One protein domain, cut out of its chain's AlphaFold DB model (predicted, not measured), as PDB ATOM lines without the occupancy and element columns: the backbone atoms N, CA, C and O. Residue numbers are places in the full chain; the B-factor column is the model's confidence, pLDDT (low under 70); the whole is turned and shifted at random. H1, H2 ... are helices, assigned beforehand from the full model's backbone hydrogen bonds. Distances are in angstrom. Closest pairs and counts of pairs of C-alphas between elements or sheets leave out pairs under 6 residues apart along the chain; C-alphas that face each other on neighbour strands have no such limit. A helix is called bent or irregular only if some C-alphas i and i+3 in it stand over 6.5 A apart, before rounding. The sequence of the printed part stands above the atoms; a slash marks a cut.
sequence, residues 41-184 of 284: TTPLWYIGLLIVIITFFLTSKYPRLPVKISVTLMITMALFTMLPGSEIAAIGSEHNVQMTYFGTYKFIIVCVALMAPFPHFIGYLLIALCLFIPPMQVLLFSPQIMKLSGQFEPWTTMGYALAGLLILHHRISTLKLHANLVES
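This is residues 41 to 184 of the 284 residues of an uncharacterized protein of Bdellovibrio sp. qaytius (UniProt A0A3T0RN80). Five long helices run nearly along one axis: H3, H4 and H6 form a three-helix bundle, triangular in section, and H2 and then H1 are added side by side on the H3 side, with H1 far from the bundle. Residues 176 to 184 of H6 stick out past the body at one end, and the short H5 lies by the other end, between H4 and H6 along the chain. The printed part has 144 residues, with six named helices in the order H1 to H6 and no named strand; its class is all helix. It is only just loose, close to compact, with a radius of gyration of the C-alphas of 17.8 A, and its elongated outline spans 60 by 33 by 21 A.

H1, residues 45 to 61, begins at C-alpha 45 (30.460, -39.861, -18.468) and is 24.8 A long. H2, residues 66 to 95, is 42.8 A long, with a kink of 29 degrees near residue 87; it is neither bent nor irregular, but only just: C-alphas 83 and 86 are 6.3 A apart. H3 is residues 103 to 115, 18.5 A. H4, residues 120 to 140, is 30.5 A long with a kink of 29 degrees near residue 134; it is only just irregular, with C-alphas 131 and 134 6.7 A apart. H5 is residues 143 to 146. H6, residues 153 to 184, is 46.7 A long and ends at C-alpha 184 (75.534, -23.185, -22.891).

H3 is the hub, touching H2, H4 and H6. H3, H4 and H6 form an up and down bundle, each helix running against the one before it. H3 and H6 run the same way at a shallow tilt of 8 degrees; their closest C-alphas, Ala 113 and Leu 168, are 4.5 A apart, and H6 touches H3 with residues 157 to 168 alone. H4 touches H3 with residues 123 to 130 alone, closest at C-alphas 109 and 127, 5.6 A. H4 touches H6 at a shallow tilt of 3 degrees, opposite ways, closest at C-alphas 131 and 158, 5.5 A. H2 and H3 form a hairpin, closest at C-alphas 81 and 104, 5.8 A. H1 and H2 form another, closest at C-alphas 48 and 80, 5.5 A; H1 is apart from H3. H5 is close to H4 but not clearly touching, 7.2 A between C-alphas 146 and 138. Every O i to N i+4 pair is within hydrogen-bond range in H3 and H6, against 12 of 13 in H1, 19 of 26 in H2 and 15 of 17 in H4; H5 is too short for such a pair.

The two C-alphas farthest apart, Glu 94 and Ser 184, are 61.9 A apart. The printed part has no cut and no long link. Residues 139 to 144 and 176 to 184 stand free. The mean pLDDT of the printed part is 73.4, and it is under 70 in 63 residues, among them 41 to 94.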
ATOM      1  N   THR A  41      18.702 -40.091 -15.885       58.03
ATOM      2  CA  THR A  41      20.130 -40.258 -15.564       58.03
ATOM      3  C   THR A  41      20.862 -40.952 -16.713       58.03
ATOM      4  O   THR A  41      21.361 -42.071 -16.598       58.03
ATOM      5  N   THR A  42      20.869 -40.327 -17.885       53.16
ATOM      6  CA  THR A  42      21.746 -40.738 -18.969       53.16
ATOM      7  C   THR A  42      23.171 -40.441 -18.514       53.16
ATOM      8  O   THR A  42      23.429 -39.337 -18.028       53.16
ATOM      9  N   PRO A  43      24.099 -41.405 -18.588       55.81
ATOM     10  CA  PRO A  43      25.344 -41.255 -17.858       55.81
ATOM     11  C   PRO A  43      26.216 -40.179 -18.508       55.81
ATOM     12  O   PRO A  43      26.746 -40.353 -19.607       55.81
ATOM     13  N   LEU A  44      26.384 -39.046 -17.828       54.88
ATOM     14  CA  LEU A  44      27.137 -37.892 -18.332       54.88
ATOM     15  C   LEU A  44      28.613 -38.222 -18.639       54.88
ATOM     16  O   LEU A  44      29.287 -37.477 -19.356       54.88
ATOM     17  N   TRP A  45      29.114 -39.374 -18.176       54.22
ATOM     18  CA  TRP A  45      30.460 -39.861 -18.468       54.22
ATOM     19  C   TRP A  45      30.717 -40.152 -19.956       54.22
ATOM     20  O   TRP A  45      31.860 -40.006 -20.392       54.22
ATOM     21  N   TYR A  46      29.699 -40.477 -20.767       54.03
ATOM     22  CA  TYR A  46      29.888 -40.722 -22.208       54.03
ATOM     23  C   TYR A  46      30.371 -39.473 -22.959       54.03
ATOM     24  O   TYR A  46      31.257 -39.559 -23.810       54.03
ATOM     25  N   ILE A  47      29.834 -38.298 -22.613       57.59
ATOM     26  CA  ILE A  47      30.217 -37.019 -23.230       57.59
ATOM     27  C   ILE A  47      31.656 -36.668 -22.842       57.59
ATOM     28  O   ILE A  47      32.457 -36.272 -23.688       57.59
ATOM     29  N   GLY A  48      32.011 -36.883 -21.575       58.22
ATOM     30  CA  GLY A  48      33.370 -36.678 -21.088       58.22
ATOM     31  C   GLY A  48      34.396 -37.598 -21.762       58.22
ATOM     32  O   GLY A  48      35.454 -37.136 -22.190       58.22
ATOM     33  N   LEU A  49      34.056 -38.878 -21.939       55.38
ATOM     34  CA  LEU A  49      34.906 -39.866 -22.606       55.38
ATOM     35  C   LEU A  49      35.112 -39.510 -24.088       55.38
ATOM     36  O   LEU A  49      36.234 -39.572 -24.590       55.38
ATOM     37  N   LEU A  50      34.065 -39.039 -24.768       57.75
ATOM     38  CA  LEU A  50      34.130 -38.581 -26.156       57.75
ATOM     39  C   LEU A  50      35.043 -37.349 -26.313       57.75
ATOM     40  O   LEU A  50      35.850 -37.298 -27.242       57.75
ATOM     41  N   ILE A  51      35.007 -36.399 -25.372       60.25
ATOM     42  CA  ILE A  51      35.908 -35.234 -25.371       60.25
ATOM     43  C   ILE A  51      37.370 -35.660 -25.158       60.25
ATOM     44  O   ILE A  51      38.254 -35.143 -25.849       60.25
ATOM     45  N   VAL A  52      37.636 -36.615 -24.255       57.31
ATOM     46  CA  VAL A  52      38.982 -37.177 -24.017       57.31
ATOM     47  C   VAL A  52      39.509 -37.901 -25.261       57.31
ATOM     48  O   VAL A  52      40.649 -37.668 -25.663       57.31
ATOM     49  N   ILE A  53      38.681 -38.715 -25.926       59.47
ATOM     50  CA  ILE A  53      39.055 -39.396 -27.178       59.47
ATOM     51  C   ILE A  53      39.368 -38.381 -28.281       59.47
ATOM     52  O   ILE A  53      40.389 -38.511 -28.954       59.47
ATOM     53  N   ILE A  54      38.539 -37.348 -28.454       60.84
ATOM     54  CA  ILE A  54      38.766 -36.307 -29.467       60.84
ATOM     55  C   ILE A  54      40.068 -35.551 -29.187       60.84
ATOM     56  O   ILE A  54      40.869 -35.349 -30.104       60.84
ATOM     57  N   THR A  55      40.327 -35.178 -27.929       57.22
ATOM     58  CA  THR A  55      41.593 -34.525 -27.558       57.22
ATOM     59  C   THR A  55      42.795 -35.438 -27.785       57.22
ATOM     60  O   THR A  55      43.790 -34.981 -28.345       57.22
ATOM     61  N   PHE A  56      42.705 -36.728 -27.453       56.28
ATOM     62  CA  PHE A  56      43.754 -37.712 -27.737       56.28
ATOM     63  C   PHE A  56      44.012 -37.875 -29.247       56.28
ATOM     64  O   PHE A  56      45.159 -37.876 -29.690       56.28
ATOM     65  N   PHE A  57      42.967 -37.919 -30.077       58.09
ATOM     66  CA  PHE A  57      43.123 -38.050 -31.531       58.09
ATOM     67  C   PHE A  57      43.748 -36.802 -32.175       58.09
ATOM     68  O   PHE A  57      44.594 -36.904 -33.065       58.09
ATOM     69  N   LEU A  58      43.382 -35.614 -31.684       53.03
ATOM     70  CA  LEU A  58      44.003 -34.345 -32.080       53.03
ATOM     71  C   LEU A  58      45.471 -34.259 -31.630       53.03
ATOM     72  O   LEU A  58      46.283 -33.634 -32.310       53.03
ATOM     73  N   THR A  59      45.822 -34.925 -30.528       51.06
ATOM     74  CA  THR A  59      47.187 -34.993 -29.983       51.06
ATOM     75  C   THR A  59      48.123 -35.797 -30.879       51.06
ATOM     76  O   THR A  59      49.203 -35.326 -31.231       51.06
ATOM     77  N   SER A  60      47.691 -36.988 -31.302       52.62
ATOM     78  CA  SER A  60      48.515 -37.905 -32.101       52.62
ATOM     79  C   SER A  60      48.813 -37.394 -33.512       52.62
ATOM     80  O   SER A  60      49.777 -37.834 -34.135       52.62
ATOM     81  N   LYS A  61      48.017 -36.451 -34.032       51.81
ATOM     82  CA  LYS A  61      48.147 -35.959 -35.412       51.81
ATOM     83  C   LYS A  61      49.095 -34.756 -35.563       51.81
ATOM     84  O   LYS A  61      49.515 -34.476 -36.684       51.81
ATOM     85  N   TYR A  62      49.468 -34.059 -34.478       50.75
ATOM     86  CA  TYR A  62      50.261 -32.817 -34.549       50.75
ATOM     87  C   TYR A  62      51.396 -32.739 -33.493       50.75
ATOM     88  O   TYR A  62      51.216 -32.161 -32.420       50.75
ATOM     89  N   PRO A  63      52.617 -33.225 -33.801       48.56
ATOM     90  CA  PRO A  63      53.715 -33.396 -32.831       48.56
ATOM     91  C   PRO A  63      54.385 -32.099 -32.332       48.56
ATOM     92  O   PRO A  63      55.223 -32.142 -31.436       48.56
ATOM     93  N   ARG A  64      54.029 -30.926 -32.874       51.34
ATOM     94  CA  ARG A  64      54.589 -29.614 -32.471       51.34
ATOM     95  C   ARG A  64      53.750 -28.868 -31.423       51.34
ATOM     96  O   ARG A  64      54.021 -27.710 -31.134       51.34
ATOM     97  N   LEU A  65      52.733 -29.516 -30.849       51.47
ATOM     98  CA  LEU A  65      51.757 -28.923 -29.924       51.47
ATOM     99  C   LEU A  65      51.848 -29.399 -28.449       51.47
ATOM    100  O   LEU A  65      50.828 -29.357 -27.757       51.47
ATOM    101  N   PRO A  66      53.008 -29.824 -27.902       59.88
ATOM    102  CA  PRO A  66      53.050 -30.548 -26.626       59.88
ATOM    103  C   PRO A  66      52.501 -29.736 -25.441       59.88
ATOM    104  O   PRO A  66      51.884 -30.293 -24.535       59.88
ATOM    105  N   VAL A  67      52.648 -28.407 -25.467       57.31
ATOM    106  CA  VAL A  67      52.173 -27.524 -24.390       57.31
ATOM    107  C   VAL A  67      50.653 -27.362 -24.405       57.31
ATOM    108  O   VAL A  67      50.012 -27.511 -23.366       57.31
ATOM    109  N   LYS A  68      50.056 -27.088 -25.573       55.91
ATOM    110  CA  LYS A  68      48.603 -26.868 -25.672       55.91
ATOM    111  C   LYS A  68      47.848 -28.149 -25.357       55.91
ATOM    112  O   LYS A  68      46.872 -28.117 -24.628       55.91
ATOM    113  N   ILE A  69      48.361 -29.270 -25.844       57.50
ATOM    114  CA  ILE A  69      47.799 -30.596 -25.622       57.50
ATOM    115  C   ILE A  69      47.831 -30.974 -24.141       57.50
ATOM    116  O   ILE A  69      46.812 -31.401 -23.615       57.50
ATOM    117  N   SER A  70      48.965 -30.772 -23.462       58.62
ATOM    118  CA  SER A  70      49.098 -31.060 -22.031       58.62
ATOM    119  C   SER A  70      48.055 -30.295 -21.209       58.62
ATOM    120  O   SER A  70      47.353 -30.883 -20.394       58.62
ATOM    121  N   VAL A  71      47.864 -29.005 -21.505       62.50
ATOM    122  CA  VAL A  71      46.868 -28.163 -20.828       62.50
ATOM    123  C   VAL A  71      45.439 -28.615 -21.136       62.50
ATOM    124  O   VAL A  71      44.647 -28.745 -20.205       62.50
ATOM    125  N   THR A  72      45.097 -28.899 -22.397       63.16
ATOM    126  CA  THR A  72      43.736 -29.341 -22.746       63.16
ATOM    127  C   THR A  72      43.414 -30.693 -22.125       63.16
ATOM    128  O   THR A  72      42.328 -30.838 -21.585       63.16
ATOM    129  N   LEU A  73      44.358 -31.641 -22.144       65.00
ATOM    130  CA  LEU A  73      44.201 -32.993 -21.597       65.00
ATOM    131  C   LEU A  73      44.091 -32.965 -20.066       65.00
ATOM    132  O   LEU A  73      43.294 -33.692 -19.483       65.00
ATOM    133  N   MET A  74      44.829 -32.067 -19.413       65.31
ATOM    134  CA  MET A  74      44.742 -31.843 -17.972       65.31
ATOM    135  C   MET A  74      43.408 -31.193 -17.573       65.31
ATOM    136  O   MET A  74      42.797 -31.612 -16.594       65.31
ATOM    137  N   ILE A  75      42.921 -30.215 -18.349       65.56
ATOM    138  CA  ILE A  75      41.608 -29.584 -18.134       65.56
ATOM    139  C   ILE A  75      40.476 -30.588 -18.386       65.56
ATOM    140  O   ILE A  75      39.545 -30.655 -17.588       65.56
ATOM    141  N   THR A  76      40.551 -31.396 -19.448       65.75
ATOM    142  CA  THR A  76      39.533 -32.420 -19.722       65.75
ATOM    143  C   THR A  76      39.567 -33.544 -18.702       65.75
ATOM    144  O   THR A  76      38.499 -33.952 -18.267       65.75
ATOM    145  N   MET A  77      40.735 -33.987 -18.229       65.31
ATOM    146  CA  MET A  77      40.837 -34.939 -17.112       65.31
ATOM    147  C   MET A  77      40.285 -34.369 -15.801       65.31
ATOM    148  O   MET A  77      39.578 -35.071 -15.079       65.31
ATOM    149  N   ALA A  78      40.549 -33.097 -15.491       64.81
ATOM    150  CA  ALA A  78      40.010 -32.446 -14.297       64.81
ATOM    151  C   ALA A  78      38.478 -32.312 -14.356       64.81
ATOM    152  O   ALA A  78      37.789 -32.665 -13.402       64.81
ATOM    153  N   LEU A  79      37.930 -31.880 -15.497       63.47
ATOM    154  CA  LEU A  79      36.481 -31.812 -15.717       63.47
ATOM    155  C   LEU A  79      35.834 -33.206 -15.698       63.47
ATOM    156  O   LEU A  79      34.777 -33.388 -15.098       63.47
ATOM    157  N   PHE A  80      36.489 -34.196 -16.307       62.34
ATOM    158  CA  PHE A  80      36.012 -35.577 -16.366       62.34
ATOM    159  C   PHE A  80      35.935 -36.228 -14.988       62.34
ATOM    160  O   PHE A  80      35.011 -36.983 -14.723       62.34
ATOM    161  N   THR A  81      36.883 -35.937 -14.101       61.81
ATOM    162  CA  THR A  81      36.944 -36.556 -12.770       61.81
ATOM    163  C   THR A  81      36.039 -35.868 -11.742       61.81
ATOM    164  O   THR A  81      35.662 -36.498 -10.751       61.81
ATOM    165  N   MET A  82      35.639 -34.610 -11.970       60.25
ATOM    166  CA  MET A  82      34.701 -33.885 -11.099       60.25
ATOM    167  C   MET A  82      33.234 -34.311 -11.267       60.25
ATOM    168  O   MET A  82      32.482 -34.262 -10.298       60.25
ATOM    169  N   LEU A  83      32.823 -34.749 -12.461       59.34
ATOM    170  CA  LEU A  83      31.434 -35.124 -12.765       59.34
ATOM    171  C   LEU A  83      30.952 -36.442 -12.106       59.34
ATOM    172  O   LEU A  83      29.875 -36.443 -11.511       59.34
ATOM    173  N   PRO A  84      31.708 -37.559 -12.135       55.81
ATOM    174  CA  PRO A  84      31.255 -38.826 -11.559       55.81
ATOM    175  C   PRO A  84      31.381 -38.875 -10.032       55.81
ATOM    176  O   PRO A  84      30.691 -39.667  -9.397       55.81
ATOM    177  N   GLY A  85      32.203 -38.014  -9.414       56.94
ATOM    178  CA  GLY A  85      32.351 -37.969  -7.953       56.94
ATOM    179  C   GLY A  85      31.029 -37.697  -7.226       56.94
ATOM    180  O   GLY A  85      30.785 -38.256  -6.160       56.94
ATOM    181  N   SER A  86      30.135 -36.905  -7.828       55.78
ATOM    182  CA  SER A  86      28.796 -36.662  -7.286       55.78
ATOM    183  C   SER A  86      27.820 -37.827  -7.452       55.78
ATOM    184  O   SER A  86      26.945 -37.984  -6.606       55.78
ATOM    185  N   GLU A  87      27.948 -38.629  -8.511       58.28
ATOM    186  CA  GLU A  87      27.060 -39.774  -8.761       58.28
ATOM    187  C   GLU A  87      27.497 -40.998  -7.946       58.28
ATOM    188  O   GLU A  87      26.677 -41.658  -7.314       58.28
ATOM    189  N   ILE A  88      28.807 -41.247  -7.861       58.75
ATOM    190  CA  ILE A  88      29.381 -42.334  -7.055       58.75
ATOM    191  C   ILE A  88      29.115 -42.099  -5.560       58.75
ATOM    192  O   ILE A  88      28.835 -43.046  -4.826       58.75
ATOM    193  N   ALA A  89      29.132 -40.841  -5.110       58.97
ATOM    194  CA  ALA A  89      28.737 -40.464  -3.754       58.97
ATOM    195  C   ALA A  89      27.260 -40.774  -3.443       58.97
ATOM    196  O   ALA A  89      26.952 -41.179  -2.322       58.97
ATOM    197  N   ALA A  90      26.359 -40.603  -4.417       59.44
ATOM    198  CA  ALA A  90      24.941 -40.919  -4.254       59.44
ATOM    199  C   ALA A  90      24.726 -42.438  -4.137       59.44
ATOM    200  O   ALA A  90      24.098 -42.894  -3.184       59.44
ATOM    201  N   ILE A  91      25.354 -43.224  -5.017       61.66
ATOM    202  CA  ILE A  91      25.263 -44.696  -5.018       61.66
ATOM    203  C   ILE A  91      25.910 -45.307  -3.761       61.66
ATOM    204  O   ILE A  91      25.387 -46.256  -3.174       61.66
ATOM    205  N   GLY A  92      27.044 -44.752  -3.315       62.31
ATOM    206  CA  GLY A  92      27.742 -45.208  -2.109       62.31
ATOM    207  C   GLY A  92      26.930 -45.009  -0.827       62.31
ATOM    208  O   GLY A  92      27.026 -45.833   0.085       62.31
ATOM    209  N   SER A  93      26.087 -43.969  -0.780       61.28
ATOM    210  CA  SER A  93      25.201 -43.708   0.361       61.28
ATOM    211  C   SER A  93      24.123 -44.783   0.539       61.28
ATOM    212  O   SER A  93      23.765 -45.100   1.670       61.28
ATOM    213  N   GLU A  94      23.678 -45.413  -0.553       65.62
ATOM    214  CA  GLU A  94      22.692 -46.501  -0.509       65.62
ATOM    215  C   GLU A  94      23.298 -47.828  -0.024       65.62
ATOM    216  O   GLU A  94      22.608 -48.637   0.589       65.62
ATOM    217  N   HIS A  95      24.597 -48.048  -0.256       71.00
ATOM    218  CA  HIS A  95      25.267 -49.330   0.004       71.00
ATOM    219  C   HIS A  95      26.172 -49.331   1.246       71.00
ATOM    220  O   HIS A  95      26.866 -50.315   1.499       71.00
ATOM    221  N   ASN A  96      26.167 -48.252   2.038       68.12
ATOM    222  CA  ASN A  96      26.954 -48.126   3.274       68.12
ATOM    223  C   ASN A  96      28.476 -48.320   3.064       68.12
ATOM    224  O   ASN A  96      29.202 -48.744   3.967       68.12
ATOM    225  N   VAL A  97      28.970 -48.028   1.856       68.44
ATOM    226  CA  VAL A  97      30.390 -48.136   1.502       68.44
ATOM    227  C   VAL A  97      31.077 -46.816   1.839       68.44
ATOM    228  O   VAL A  97      30.647 -45.757   1.384       68.44
ATOM    229  N   GLN A  98      32.167 -46.872   2.611       64.56
ATOM    230  CA  GLN A  98      33.017 -45.704   2.854       64.56
ATOM    231  C   GLN A  98      33.683 -45.281   1.539       64.56
ATOM    232  O   GLN A  98      34.632 -45.913   1.075       64.56
ATOM    233  N   MET A  99      33.161 -44.223   0.925       62.88
ATOM    234  CA  MET A  99      33.709 -43.646  -0.300       62.88
ATOM    235  C   MET A  99      34.697 -42.532   0.034       62.88
ATOM    236  O   MET A  99      34.450 -41.716   0.920       62.88
ATOM    237  N   THR A 100      35.798 -42.461  -0.715       66.81
ATOM    238  CA  THR A 100      36.740 -41.343  -0.619       66.81
ATOM    239  C   THR A 100      36.266 -40.183  -1.493       66.81
ATOM    240  O   THR A 100      36.424 -40.227  -2.717       66.81
ATOM    241  N   TYR A 101      35.691 -39.141  -0.898       69.25
ATOM    242  CA  TYR A 101      35.021 -38.055  -1.627       69.25
ATOM    243  C   TYR A 101      36.009 -37.149  -2.367       69.25
ATOM    244  O   TYR A 101      35.683 -36.567  -3.401       69.25
ATOM    245  N   PHE A 102      37.243 -37.051  -1.868       76.94
ATOM    246  CA  PHE A 102      38.248 -36.123  -2.397       76.94
ATOM    247  C   PHE A 102      39.358 -36.795  -3.222       76.94
ATOM    248  O   PHE A 102      40.357 -36.152  -3.556       76.94
ATOM    249  N   GLY A 103      39.195 -38.073  -3.591       79.19
ATOM    250  CA  GLY A 103      40.181 -38.820  -4.388       79.19
ATOM    251  C   GLY A 103      40.521 -38.145  -5.723       79.19
ATOM    252  O   GLY A 103      41.691 -38.056  -6.100       79.19
ATOM    253  N   THR A 104      39.516 -37.564  -6.381       79.88
ATOM    254  CA  THR A 104      39.665 -36.810  -7.633       79.88
ATOM    255  C   THR A 104      40.663 -35.656  -7.520       79.88
ATOM    256  O   THR A 104      41.544 -35.516  -8.368       79.88
ATOM    257  N   TYR A 105      40.579 -34.838  -6.466       82.38
ATOM    258  CA  TYR A 105      41.473 -33.688  -6.303       82.38
ATOM    259  C   TYR A 105      42.926 -34.128  -6.145       82.38
ATOM    260  O   TYR A 105      43.817 -33.530  -6.743       82.38
ATOM    261  N   LYS A 106      43.167 -35.214  -5.398       86.69
ATOM    262  CA  LYS A 106      44.506 -35.797  -5.230       86.69
ATOM    263  C   LYS A 106      45.088 -36.223  -6.580       86.69
ATOM    264  O   LYS A 106      46.243 -35.915  -6.866       86.69
ATOM    265  N   PHE A 107      44.279 -36.863  -7.426       82.12
ATOM    266  CA  PHE A 107      44.689 -37.251  -8.775       82.12
ATOM    267  C   PHE A 107      45.027 -36.032  -9.643       82.12
ATOM    268  O   PHE A 107      46.114 -35.977 -10.217       82.12
ATOM    269  N   ILE A 108      44.158 -35.016  -9.667       83.06
ATOM    270  CA  ILE A 108      44.393 -33.773 -10.419       83.06
ATOM    271  C   ILE A 108      45.695 -33.106  -9.967       83.06
ATOM    272  O   ILE A 108      46.510 -32.741 -10.808       83.06
ATOM    273  N   ILE A 109      45.927 -32.985  -8.657       87.62
ATOM    274  CA  ILE A 109      47.150 -32.390  -8.102       87.62
ATOM    275  C   ILE A 109      48.396 -33.119  -8.615       87.62
ATOM    276  O   ILE A 109      49.334 -32.473  -9.087       87.62
ATOM    277  N   VAL A 110      48.407 -34.453  -8.547       86.38
ATOM    278  CA  VAL A 110      49.542 -35.267  -9.005       86.38
ATOM    279  C   VAL A 110      49.743 -35.113 -10.511       86.38
ATOM    280  O   VAL A 110      50.869 -34.884 -10.952       86.38
ATOM    281  N   CYS A 111      48.670 -35.156 -11.302       83.88
ATOM    282  CA  CYS A 111      48.740 -34.939 -12.745       83.88
ATOM    283  C   CYS A 111      49.291 -33.552 -13.088       83.88
ATOM    284  O   CYS A 111      50.203 -33.448 -13.902       83.88
ATOM    285  N   VAL A 112      48.803 -32.491 -12.444       85.69
ATOM    286  CA  VAL A 112      49.275 -31.117 -12.673       85.69
ATOM    287  C   VAL A 112      50.753 -30.983 -12.306       85.69
ATOM    288  O   VAL A 112      51.534 -30.417 -13.077       85.69
ATOM    289  N   ALA A 113      51.165 -31.546 -11.168       86.19
ATOM    290  CA  ALA A 113      52.554 -31.531 -10.723       86.19
ATOM    291  C   ALA A 113      53.485 -32.295 -11.683       86.19
ATOM    292  O   ALA A 113      54.581 -31.828 -11.998       86.19
ATOM    293  N   LEU A 114      53.032 -33.445 -12.197       83.31
ATOM    294  CA  LEU A 114      53.760 -34.266 -13.166       83.31
ATOM    295  C   LEU A 114      53.676 -33.751 -14.604       83.31
ATOM    296  O   LEU A 114      54.494 -34.140 -15.427       83.31
ATOM    297  N   MET A 115      52.718 -32.915 -14.971       82.81
ATOM    298  CA  MET A 115      52.694 -32.336 -16.314       82.81
ATOM    299  C   MET A 115      53.505 -31.044 -16.377       82.81
ATOM    300  O   MET A 115      54.049 -30.733 -17.433       82.81
ATOM    301  N   ALA A 116      53.631 -30.332 -15.250       83.38
ATOM    302  CA  ALA A 116      54.303 -29.039 -15.155       83.38
ATOM    303  C   ALA A 116      53.870 -28.083 -16.285       83.38
ATOM    304  O   ALA A 116      54.696 -27.686 -17.114       83.38
ATOM    305  N   PRO A 117      52.569 -27.733 -16.351       76.25
ATOM    306  CA  PRO A 117      51.999 -27.011 -17.483       76.25
ATOM    307  C   PRO A 117      52.725 -25.688 -17.739       76.25
ATOM    308  O   PRO A 117      53.200 -25.020 -16.815       76.25
ATOM    309  N   PHE A 118      52.785 -25.297 -19.012       72.50
ATOM    310  CA  PHE A 118      53.280 -23.993 -19.432       72.50
ATOM    311  C   PHE A 118      52.101 -23.172 -19.972       72.50
ATOM    312  O   PHE A 118      51.392 -23.654 -20.855       72.50
ATOM    313  N   PRO A 119      51.858 -21.947 -19.478       79.75
ATOM    314  CA  PRO A 119      52.631 -21.210 -18.478       79.75
ATOM    315  C   PRO A 119      52.458 -21.735 -17.036       79.75
ATOM    316  O   PRO A 119      51.361 -22.080 -16.603       79.75
ATOM    317  N   HIS A 120      53.553 -21.739 -16.267       83.12
ATOM    318  CA  HIS A 120      53.638 -22.382 -14.944       83.12
ATOM    319  C   HIS A 120      52.658 -21.856 -13.893       83.12
ATOM    320  O   HIS A 120      52.250 -22.607 -13.007       83.12
ATOM    321  N   PHE A 121      52.250 -20.587 -13.993       82.88
ATOM    322  CA  PHE A 121      51.285 -20.007 -13.056       82.88
ATOM    323  C   PHE A 121      49.937 -20.746 -13.084       82.88
ATOM    324  O   PHE A 121      49.275 -20.816 -12.055       82.88
ATOM    325  N   ILE A 122      49.554 -21.342 -14.224       81.38
ATOM    326  CA  ILE A 122      48.314 -22.123 -14.348       81.38
ATOM    327  C   ILE A 122      48.389 -23.378 -13.476       81.38
ATOM    328  O   ILE A 122      47.416 -23.715 -12.807       81.38
ATOM    329  N   GLY A 123      49.547 -24.045 -13.433       83.62
ATOM    330  CA  GLY A 123      49.749 -25.219 -12.581       83.62
ATOM    331  C   GLY A 123      49.626 -24.876 -11.097       83.62
ATOM    332  O   GLY A 123      48.906 -25.550 -10.366       83.62
ATOM    333  N   TYR A 124      50.255 -23.778 -10.669       90.38
ATOM    334  CA  TYR A 124      50.132 -23.285  -9.296       90.38
ATOM    335  C   TYR A 124      48.692 -22.912  -8.939       90.38
ATOM    336  O   TYR A 124      48.214 -23.296  -7.874       90.38
ATOM    337  N   LEU A 125      47.990 -22.216  -9.837       85.75
ATOM    338  CA  LEU A 125      46.595 -21.833  -9.641       85.75
ATOM    339  C   LEU A 125      45.688 -23.061  -9.490       85.75
ATOM    340  O   LEU A 125      44.858 -23.096  -8.590       85.75
ATOM    341  N   LEU A 126      45.863 -24.084 -10.331       84.81
ATOM    342  CA  LEU A 126      45.067 -25.312 -10.266       84.81
ATOM    343  C   LEU A 126      45.309 -26.101  -8.979       84.81
ATOM    344  O   LEU A 126      44.348 -26.558  -8.361       84.81
ATOM    345  N   ILE A 127      46.566 -26.234  -8.545       89.56
ATOM    346  CA  ILE A 127      46.873 -26.898  -7.271       89.56
ATOM    347  C   ILE A 127      46.323 -26.076  -6.097       89.56
ATOM    348  O   ILE A 127      45.747 -26.654  -5.180       89.56
ATOM    349  N   ALA A 128      46.421 -24.744  -6.143       90.81
ATOM    350  CA  ALA A 128      45.831 -23.869  -5.130       90.81
ATOM    351  C   ALA A 128      44.301 -24.015  -5.070       90.81
ATOM    352  O   ALA A 128      43.740 -24.145  -3.987       90.81
ATOM    353  N   LEU A 129      43.614 -24.083  -6.213       85.69
ATOM    354  CA  LEU A 129      42.176 -24.366  -6.250       85.69
ATOM    355  C   LEU A 129      41.860 -25.723  -5.603       85.69
ATOM    356  O   LEU A 129      40.983 -25.801  -4.748       85.69
ATOM    357  N   CYS A 130      42.618 -26.773  -5.929       87.12
ATOM    358  CA  CYS A 130      42.445 -28.093  -5.314       87.12
ATOM    359  C   CYS A 130      42.792 -28.122  -3.815       87.12
ATOM    360  O   CYS A 130      42.317 -29.001  -3.103       87.12
ATOM    361  N   LEU A 131      43.604 -27.180  -3.331       92.19
ATOM    362  CA  LEU A 131      43.927 -27.016  -1.915       92.19
ATOM    363  C   LEU A 131      42.770 -26.363  -1.142       92.19
ATOM    364  O   LEU A 131      42.470 -26.793  -0.032       92.19
ATOM    365  N   PHE A 132      42.127 -25.340  -1.715       87.50
ATOM    366  CA  PHE A 132      41.109 -24.538  -1.021       87.50
ATOM    367  C   PHE A 132      39.672 -25.034  -1.210       87.50
ATOM    368  O   PHE A 132      38.851 -24.852  -0.311       87.50
ATOM    369  N   ILE A 133      39.349 -25.672  -2.341       83.19
ATOM    370  CA  ILE A 133      37.986 -26.152  -2.613       83.19
ATOM    371  C   ILE A 133      37.536 -27.216  -1.592       83.19
ATOM    372  O   ILE A 133      36.449 -27.044  -1.045       83.19
ATOM    373  N   PRO A 134      38.319 -28.268  -1.263       84.88
ATOM    374  CA  PRO A 134      37.873 -29.300  -0.323       84.88
ATOM    375  C   PRO A 134      37.552 -28.771   1.087       84.88
ATOM    376  O   PRO A 134      36.457 -29.055   1.573       84.88
ATOM    377  N   PRO A 135      38.404 -27.952   1.744       85.56
ATOM    378  CA  PRO A 135      38.050 -27.341   3.027       85.56
ATOM    379  C   PRO A 135      36.810 -26.442   2.946       85.56
ATOM    380  O   PRO A 135      35.970 -26.480   3.841       85.56
ATOM    381  N   MET A 136      36.654 -25.670   1.862       81.62
ATOM    382  CA  MET A 136      35.458 -24.842   1.657       81.62
ATOM    383  C   MET A 136      34.194 -25.694   1.495       81.62
ATOM    384  O   MET A 136      33.157 -25.356   2.057       81.62
ATOM    385  N   GLN A 137      34.271 -26.824   0.785       80.25
ATOM    386  CA  GLN A 137      33.155 -27.764   0.652       80.25
ATOM    387  C   GLN A 137      32.746 -28.361   2.002       80.25
ATOM    388  O   GLN A 137      31.557 -28.475   2.272       80.25
ATOM    389  N   VAL A 138      33.705 -28.671   2.878       82.00
ATOM    390  CA  VAL A 138      33.425 -29.183   4.232       82.00
ATOM    391  C   VAL A 138      32.662 -28.161   5.072       82.00
ATOM    392  O   VAL A 138      31.736 -28.537   5.781       82.00
ATOM    393  N   LEU A 139      33.009 -26.874   4.970       83.06
ATOM    394  CA  LEU A 139      32.311 -25.800   5.685       83.06
ATOM    395  C   LEU A 139      30.889 -25.550   5.156       83.06
ATOM    396  O   LEU A 139      30.039 -25.062   5.897       83.06
ATOM    397  N   LEU A 140      30.639 -25.861   3.881       79.69
ATOM    398  CA  LEU A 140      29.350 -25.653   3.215       79.69
ATOM    399  C   LEU A 140      28.425 -26.879   3.279       79.69
ATOM    400  O   LEU A 140      27.217 -26.742   3.092       79.69
ATOM    401  N   PHE A 141      28.963 -28.081   3.498       76.19
ATOM    402  CA  PHE A 141      28.182 -29.316   3.514       76.19
ATOM    403  C   PHE A 141      27.440 -29.543   4.834       76.19
ATOM    404  O   PHE A 141      27.900 -29.195   5.918       76.19
ATOM    405  N   SER A 142      26.271 -30.185   4.730       74.19
ATOM    406  CA  SER A 142      25.477 -30.593   5.891       74.19
ATOM    407  C   SER A 142      26.283 -31.549   6.790       74.19
ATOM    408  O   SER A 142      26.932 -32.466   6.266       74.19
ATOM    409  N   PRO A 143      26.183 -31.435   8.130       78.38
ATOM    410  CA  PRO A 143      26.849 -32.335   9.079       78.38
ATOM    411  C   PRO A 143      26.556 -33.825   8.847       78.38
ATOM    412  O   PRO A 143      27.328 -34.685   9.264       78.38
ATOM    413  N   GLN A 144      25.439 -34.143   8.186       75.06
ATOM    414  CA  GLN A 144      25.053 -35.510   7.831       75.06
ATOM    415  C   GLN A 144      25.985 -36.120   6.773       75.06
ATOM    416  O   GLN A 144      26.372 -37.277   6.900       75.06
ATOM    417  N   ILE A 145      26.410 -35.328   5.783       70.00
ATOM    418  CA  ILE A 145      27.320 -35.761   4.711       70.00
ATOM    419  C   ILE A 145      28.738 -35.945   5.271       70.00
ATOM    420  O   ILE A 145      29.425 -36.905   4.933       70.00
ATOM    421  N   MET A 146      29.154 -35.083   6.207       69.88
ATOM    422  CA  MET A 146      30.474 -35.169   6.847       69.88
ATOM    423  C   MET A 146      30.696 -36.450   7.660       69.88
ATOM    424  O   MET A 146      31.829 -36.911   7.779       69.88
ATOM    425  N   LYS A 147      29.640 -37.043   8.233       74.88
ATOM    426  CA  LYS A 147      29.766 -38.312   8.972       74.88
ATOM    427  C   LYS A 147      30.131 -39.485   8.058       74.88
ATOM    428  O   LYS A 147      30.740 -40.440   8.531       74.88
ATOM    429  N   LEU A 148      29.784 -39.397   6.775       69.31
ATOM    430  CA  LEU A 148      30.049 -40.431   5.773       69.31
ATOM    431  C   LEU A 148      31.432 -40.279   5.123       69.31
ATOM    432  O   LEU A 148      32.017 -41.272   4.704       69.31
ATOM    433  N   SER A 149      31.983 -39.063   5.074       65.62
ATOM    434  CA  SER A 149      33.221 -38.763   4.343       65.62
ATOM    435  C   SER A 149      34.519 -39.127   5.063       65.62
ATOM    436  O   SER A 149      35.591 -38.870   4.535       65.62
ATOM    437  N   GLY A 150      34.463 -39.700   6.267       70.06
ATOM    438  CA  GLY A 150      35.653 -39.963   7.078       70.06
ATOM    439  C   GLY A 150      36.264 -38.684   7.671       70.06
ATOM    440  O   GLY A 150      36.298 -37.614   7.065       70.06
ATOM    441  N   GLN A 151      36.766 -38.780   8.901       70.12
ATOM    442  CA  GLN A 151      37.155 -37.613   9.709       70.12
ATOM    443  C   GLN A 151      38.393 -36.851   9.185       70.12
ATOM    444  O   GLN A 151      38.626 -35.710   9.581       70.12
ATOM    445  N   PHE A 152      39.193 -37.459   8.298       73.06
ATOM    446  CA  PHE A 152      40.520 -36.954   7.912       73.06
ATOM    447  C   PHE A 152      40.647 -36.464   6.465       73.06
ATOM    448  O   PHE A 152      41.697 -35.938   6.084       73.06
ATOM    449  N   GLU A 153      39.627 -36.633   5.626       74.81
ATOM    450  CA  GLU A 153      39.821 -36.477   4.184       74.81
ATOM    451  C   GLU A 153      40.260 -35.084   3.682       74.81
ATOM    452  O   GLU A 153      41.095 -35.044   2.765       74.81
ATOM    453  N   PRO A 154      39.839 -33.948   4.272       80.88
ATOM    454  CA  PRO A 154      40.276 -32.632   3.799       80.88
ATOM    455  C   PRO A 154      41.775 -32.424   4.031       80.88
ATOM    456  O   PRO A 154      42.502 -31.982   3.138       80.88
ATOM    457  N   TRP A 155      42.258 -32.842   5.202       86.88
ATOM    458  CA  TRP A 155      43.650 -32.686   5.620       86.88
ATOM    459  C   TRP A 155      44.602 -33.501   4.751       86.88
ATOM    460  O   TRP A 155      45.664 -33.015   4.364       86.88
ATOM    461  N   THR A 156      44.200 -34.719   4.368       85.94
ATOM    462  CA  THR A 156      45.018 -35.533   3.457       85.94
ATOM    463  C   THR A 156      45.188 -34.849   2.102       85.94
ATOM    464  O   THR A 156      46.291 -34.823   1.565       85.94
ATOM    465  N   THR A 157      44.135 -34.228   1.567       88.44
ATOM    466  CA  THR A 157      44.191 -33.523   0.277       88.44
ATOM    467  C   THR A 157      45.110 -32.302   0.339       88.44
ATOM    468  O   THR A 157      45.870 -32.070  -0.601       88.44
ATOM    469  N   MET A 158      45.141 -31.588   1.472       91.75
ATOM    470  CA  MET A 158      46.116 -30.513   1.700       91.75
ATOM    471  C   MET A 158      47.561 -31.026   1.677       91.75
ATOM    472  O   MET A 158      48.425 -30.397   1.065       91.75
ATOM    473  N   GLY A 159      47.820 -32.194   2.273       90.44
ATOM    474  CA  GLY A 159      49.127 -32.853   2.202       90.44
ATOM    475  C   GLY A 159      49.550 -33.167   0.762       90.44
ATOM    476  O   GLY A 159      50.670 -32.844   0.362       90.44
ATOM    477  N   TYR A 160      48.637 -33.712  -0.051       90.56
ATOM    478  CA  TYR A 160      48.889 -33.948  -1.479       90.56
ATOM    479  C   TYR A 160      49.142 -32.648  -2.243       90.56
ATOM    480  O   TYR A 160      50.049 -32.605  -3.068       90.56
ATOM    481  N   ALA A 161      48.385 -31.583  -1.970       92.25
ATOM    482  CA  ALA A 161      48.577 -30.283  -2.607       92.25
ATOM    483  C   ALA A 161      49.957 -29.690  -2.291       92.25
ATOM    484  O   ALA A 161      50.648 -29.246  -3.206       92.25
ATOM    485  N   LEU A 162      50.398 -29.748  -1.030       93.38
ATOM    486  CA  LEU A 162      51.745 -29.325  -0.631       93.38
ATOM    487  C   LEU A 162      52.829 -30.140  -1.349       93.38
ATOM    488  O   LEU A 162      53.747 -29.562  -1.930       93.38
ATOM    489  N   ALA A 163      52.695 -31.468  -1.379       90.38
ATOM    490  CA  ALA A 163      53.618 -32.333  -2.112       90.38
ATOM    491  C   ALA A 163      53.629 -32.015  -3.619       90.38
ATOM    492  O   ALA A 163      54.693 -31.891  -4.225       90.38
ATOM    493  N   GLY A 164      52.456 -31.808  -4.219       89.12
ATOM    494  CA  GLY A 164      52.303 -31.428  -5.621       89.12
ATOM    495  C   GLY A 164      52.958 -30.084  -5.946       89.12
ATOM    496  O   GLY A 164      53.627 -29.972  -6.972       89.12
ATOM    497  N   LEU A 165      52.838 -29.085  -5.065       93.25
ATOM    498  CA  LEU A 165      53.518 -27.793  -5.210       93.25
ATOM    499  C   LEU A 165      55.042 -27.944  -5.195       93.25
ATOM    500  O   LEU A 165      55.716 -27.345  -6.036       93.25
ATOM    501  N   LEU A 166      55.579 -28.755  -4.277       91.75
ATOM    502  CA  LEU A 166      57.016 -29.031  -4.193       91.75
ATOM    503  C   LEU A 166      57.524 -29.733  -5.457       91.75
ATOM    504  O   LEU A 166      58.516 -29.296  -6.042       91.75
ATOM    505  N   ILE A 167      56.815 -30.766  -5.920       90.19
ATOM    506  CA  ILE A 167      57.151 -31.493  -7.154       90.19
ATOM    507  C   ILE A 167      57.104 -30.551  -8.360       90.19
ATOM    508  O   ILE A 167      58.049 -30.516  -9.150       90.19
ATOM    509  N   LEU A 168      56.038 -29.754  -8.489       89.12
ATOM    510  CA  LEU A 168      55.881 -28.788  -9.573       89.12
ATOM    511  C   LEU A 168      57.036 -27.778  -9.577       89.12
ATOM    512  O   LEU A 168      57.642 -27.530 -10.619       89.12
ATOM    513  N   HIS A 169      57.373 -27.223  -8.414       92.81
ATOM    514  CA  HIS A 169      58.460 -26.259  -8.273       92.81
ATOM    515  C   HIS A 169      59.827 -26.856  -8.623       92.81
ATOM    516  O   HIS A 169      60.594 -26.252  -9.383       92.81
ATOM    517  N   HIS A 170      60.118 -28.056  -8.115       88.88
ATOM    518  CA  HIS A 170      61.343 -28.777  -8.442       88.88
ATOM    519  C   HIS A 170      61.441 -29.014  -9.951       88.88
ATOM    520  O   HIS A 170      62.442 -28.668 -10.575       88.88
ATOM    521  N   ARG A 171      60.360 -29.491 -10.574       87.44
ATOM    522  CA  ARG A 171      60.328 -29.786 -12.007       87.44
ATOM    523  C   ARG A 171      60.531 -28.554 -12.882       87.44
ATOM    524  O   ARG A 171      61.277 -28.617 -13.856       87.44
ATOM    525  N   ILE A 172      59.915 -27.427 -12.530       87.12
ATOM    526  CA  ILE A 172      60.135 -26.147 -13.221       87.12
ATOM    527  C   ILE A 172      61.607 -25.734 -13.136       87.12
ATOM    528  O   ILE A 172      62.179 -25.268 -14.121       87.12
ATOM    529  N   SER A 173      62.227 -25.910 -11.971       89.38
ATOM    530  CA  SER A 173      63.634 -25.567 -11.757       89.38
ATOM    531  C   SER A 173      64.555 -26.447 -12.603       89.38
ATOM    532  O   SER A 173      65.421 -25.928 -13.303       89.38
ATOM    533  N   THR A 174      64.299 -27.754 -12.640       84.06
ATOM    534  CA  THR A 174      65.045 -28.708 -13.472       84.06
ATOM    535  C   THR A 174      64.913 -28.393 -14.963       84.06
ATOM    536  O   THR A 174      65.908 -28.387 -15.683       84.06
ATOM    537  N   LEU A 175      63.713 -28.037 -15.435       84.25
ATOM    538  CA  LEU A 175      63.503 -27.634 -16.830       84.25
ATOM    539  C   LEU A 175      64.284 -26.365 -17.196       84.25
ATOM    540  O   LEU A 175      64.857 -26.295 -18.283       84.25
ATOM    541  N   LYS A 176      64.356 -25.379 -16.292       85.31
ATOM    542  CA  LYS A 176      65.171 -24.171 -16.498       85.31
ATOM    543  C   LYS A 176      66.661 -24.496 -16.562       85.31
ATOM    544  O   LYS A 176      67.357 -23.960 -17.416       85.31
ATOM    545  N   LEU A 177      67.139 -25.378 -15.685       89.25
ATOM    546  CA  LEU A 177      68.535 -25.812 -15.689       89.25
ATOM    547  C   LEU A 177      68.889 -26.527 -16.995       89.25
ATOM    548  O   LEU A 177      69.883 -26.169 -17.617       89.25
ATOM    549  N   HIS A 178      68.049 -27.450 -17.467       85.19
ATOM    550  CA  HIS A 178      68.269 -28.108 -18.757       85.19
ATOM    551  C   HIS A 178      68.263 -27.127 -19.926       85.19
ATOM    552  O   HIS A 178      69.129 -27.217 -20.789       85.19
ATOM    553  N   ALA A 179      67.337 -26.165 -19.948       85.50
ATOM    554  CA  ALA A 179      67.322 -25.143 -20.990       85.50
ATOM    555  C   ALA A 179      68.624 -24.321 -21.004       85.50
ATOM    556  O   ALA A 179      69.190 -24.085 -22.070       85.50
ATOM    557  N   ASN A 180      69.132 -23.947 -19.826       86.69
ATOM    558  CA  ASN A 180      70.386 -23.207 -19.698       86.69
ATOM    559  C   ASN A 180      71.605 -24.044 -20.110       86.69
ATOM    560  O   ASN A 180      72.507 -23.515 -20.755       86.69
ATOM    561  N   LEU A 181      71.632 -25.335 -19.763       90.31
ATOM    562  CA  LEU A 181      72.695 -26.255 -20.178       90.31
ATOM    563  C   LEU A 181      72.725 -26.400 -21.698       90.31
ATOM    564  O   LEU A 181      73.771 -26.191 -22.299       90.31
ATOM    565  N   VAL A 182      71.570 -26.633 -22.325       88.12
ATOM    566  CA  VAL A 182      71.461 -26.726 -23.789       88.12
ATOM    567  C   VAL A 182      71.891 -25.418 -24.464       88.12
ATOM    568  O   VAL A 182      72.572 -25.442 -25.487       88.12
ATOM    569  N   GLU A 183      71.539 -24.259 -23.899       88.19
ATOM    570  CA  GLU A 183      72.001 -22.968 -24.422       88.19
ATOM    571  C   GLU A 183      73.523 -22.795 -24.267       88.19
ATOM    572  O   GLU A 183      74.178 -22.266 -25.168       88.19
ATOM    573  N   SER A 184      74.092 -23.240 -23.145       89.06
ATOM    574  CA  SER A 184      75.534 -23.185 -22.891       89.06
ATOM    575  C   SER A 184      76.310 -24.103 -23.834       89.06
ATOM    576  O   SER A 184      77.261 -23.648 -24.463       89.06
TER     577      SER A 184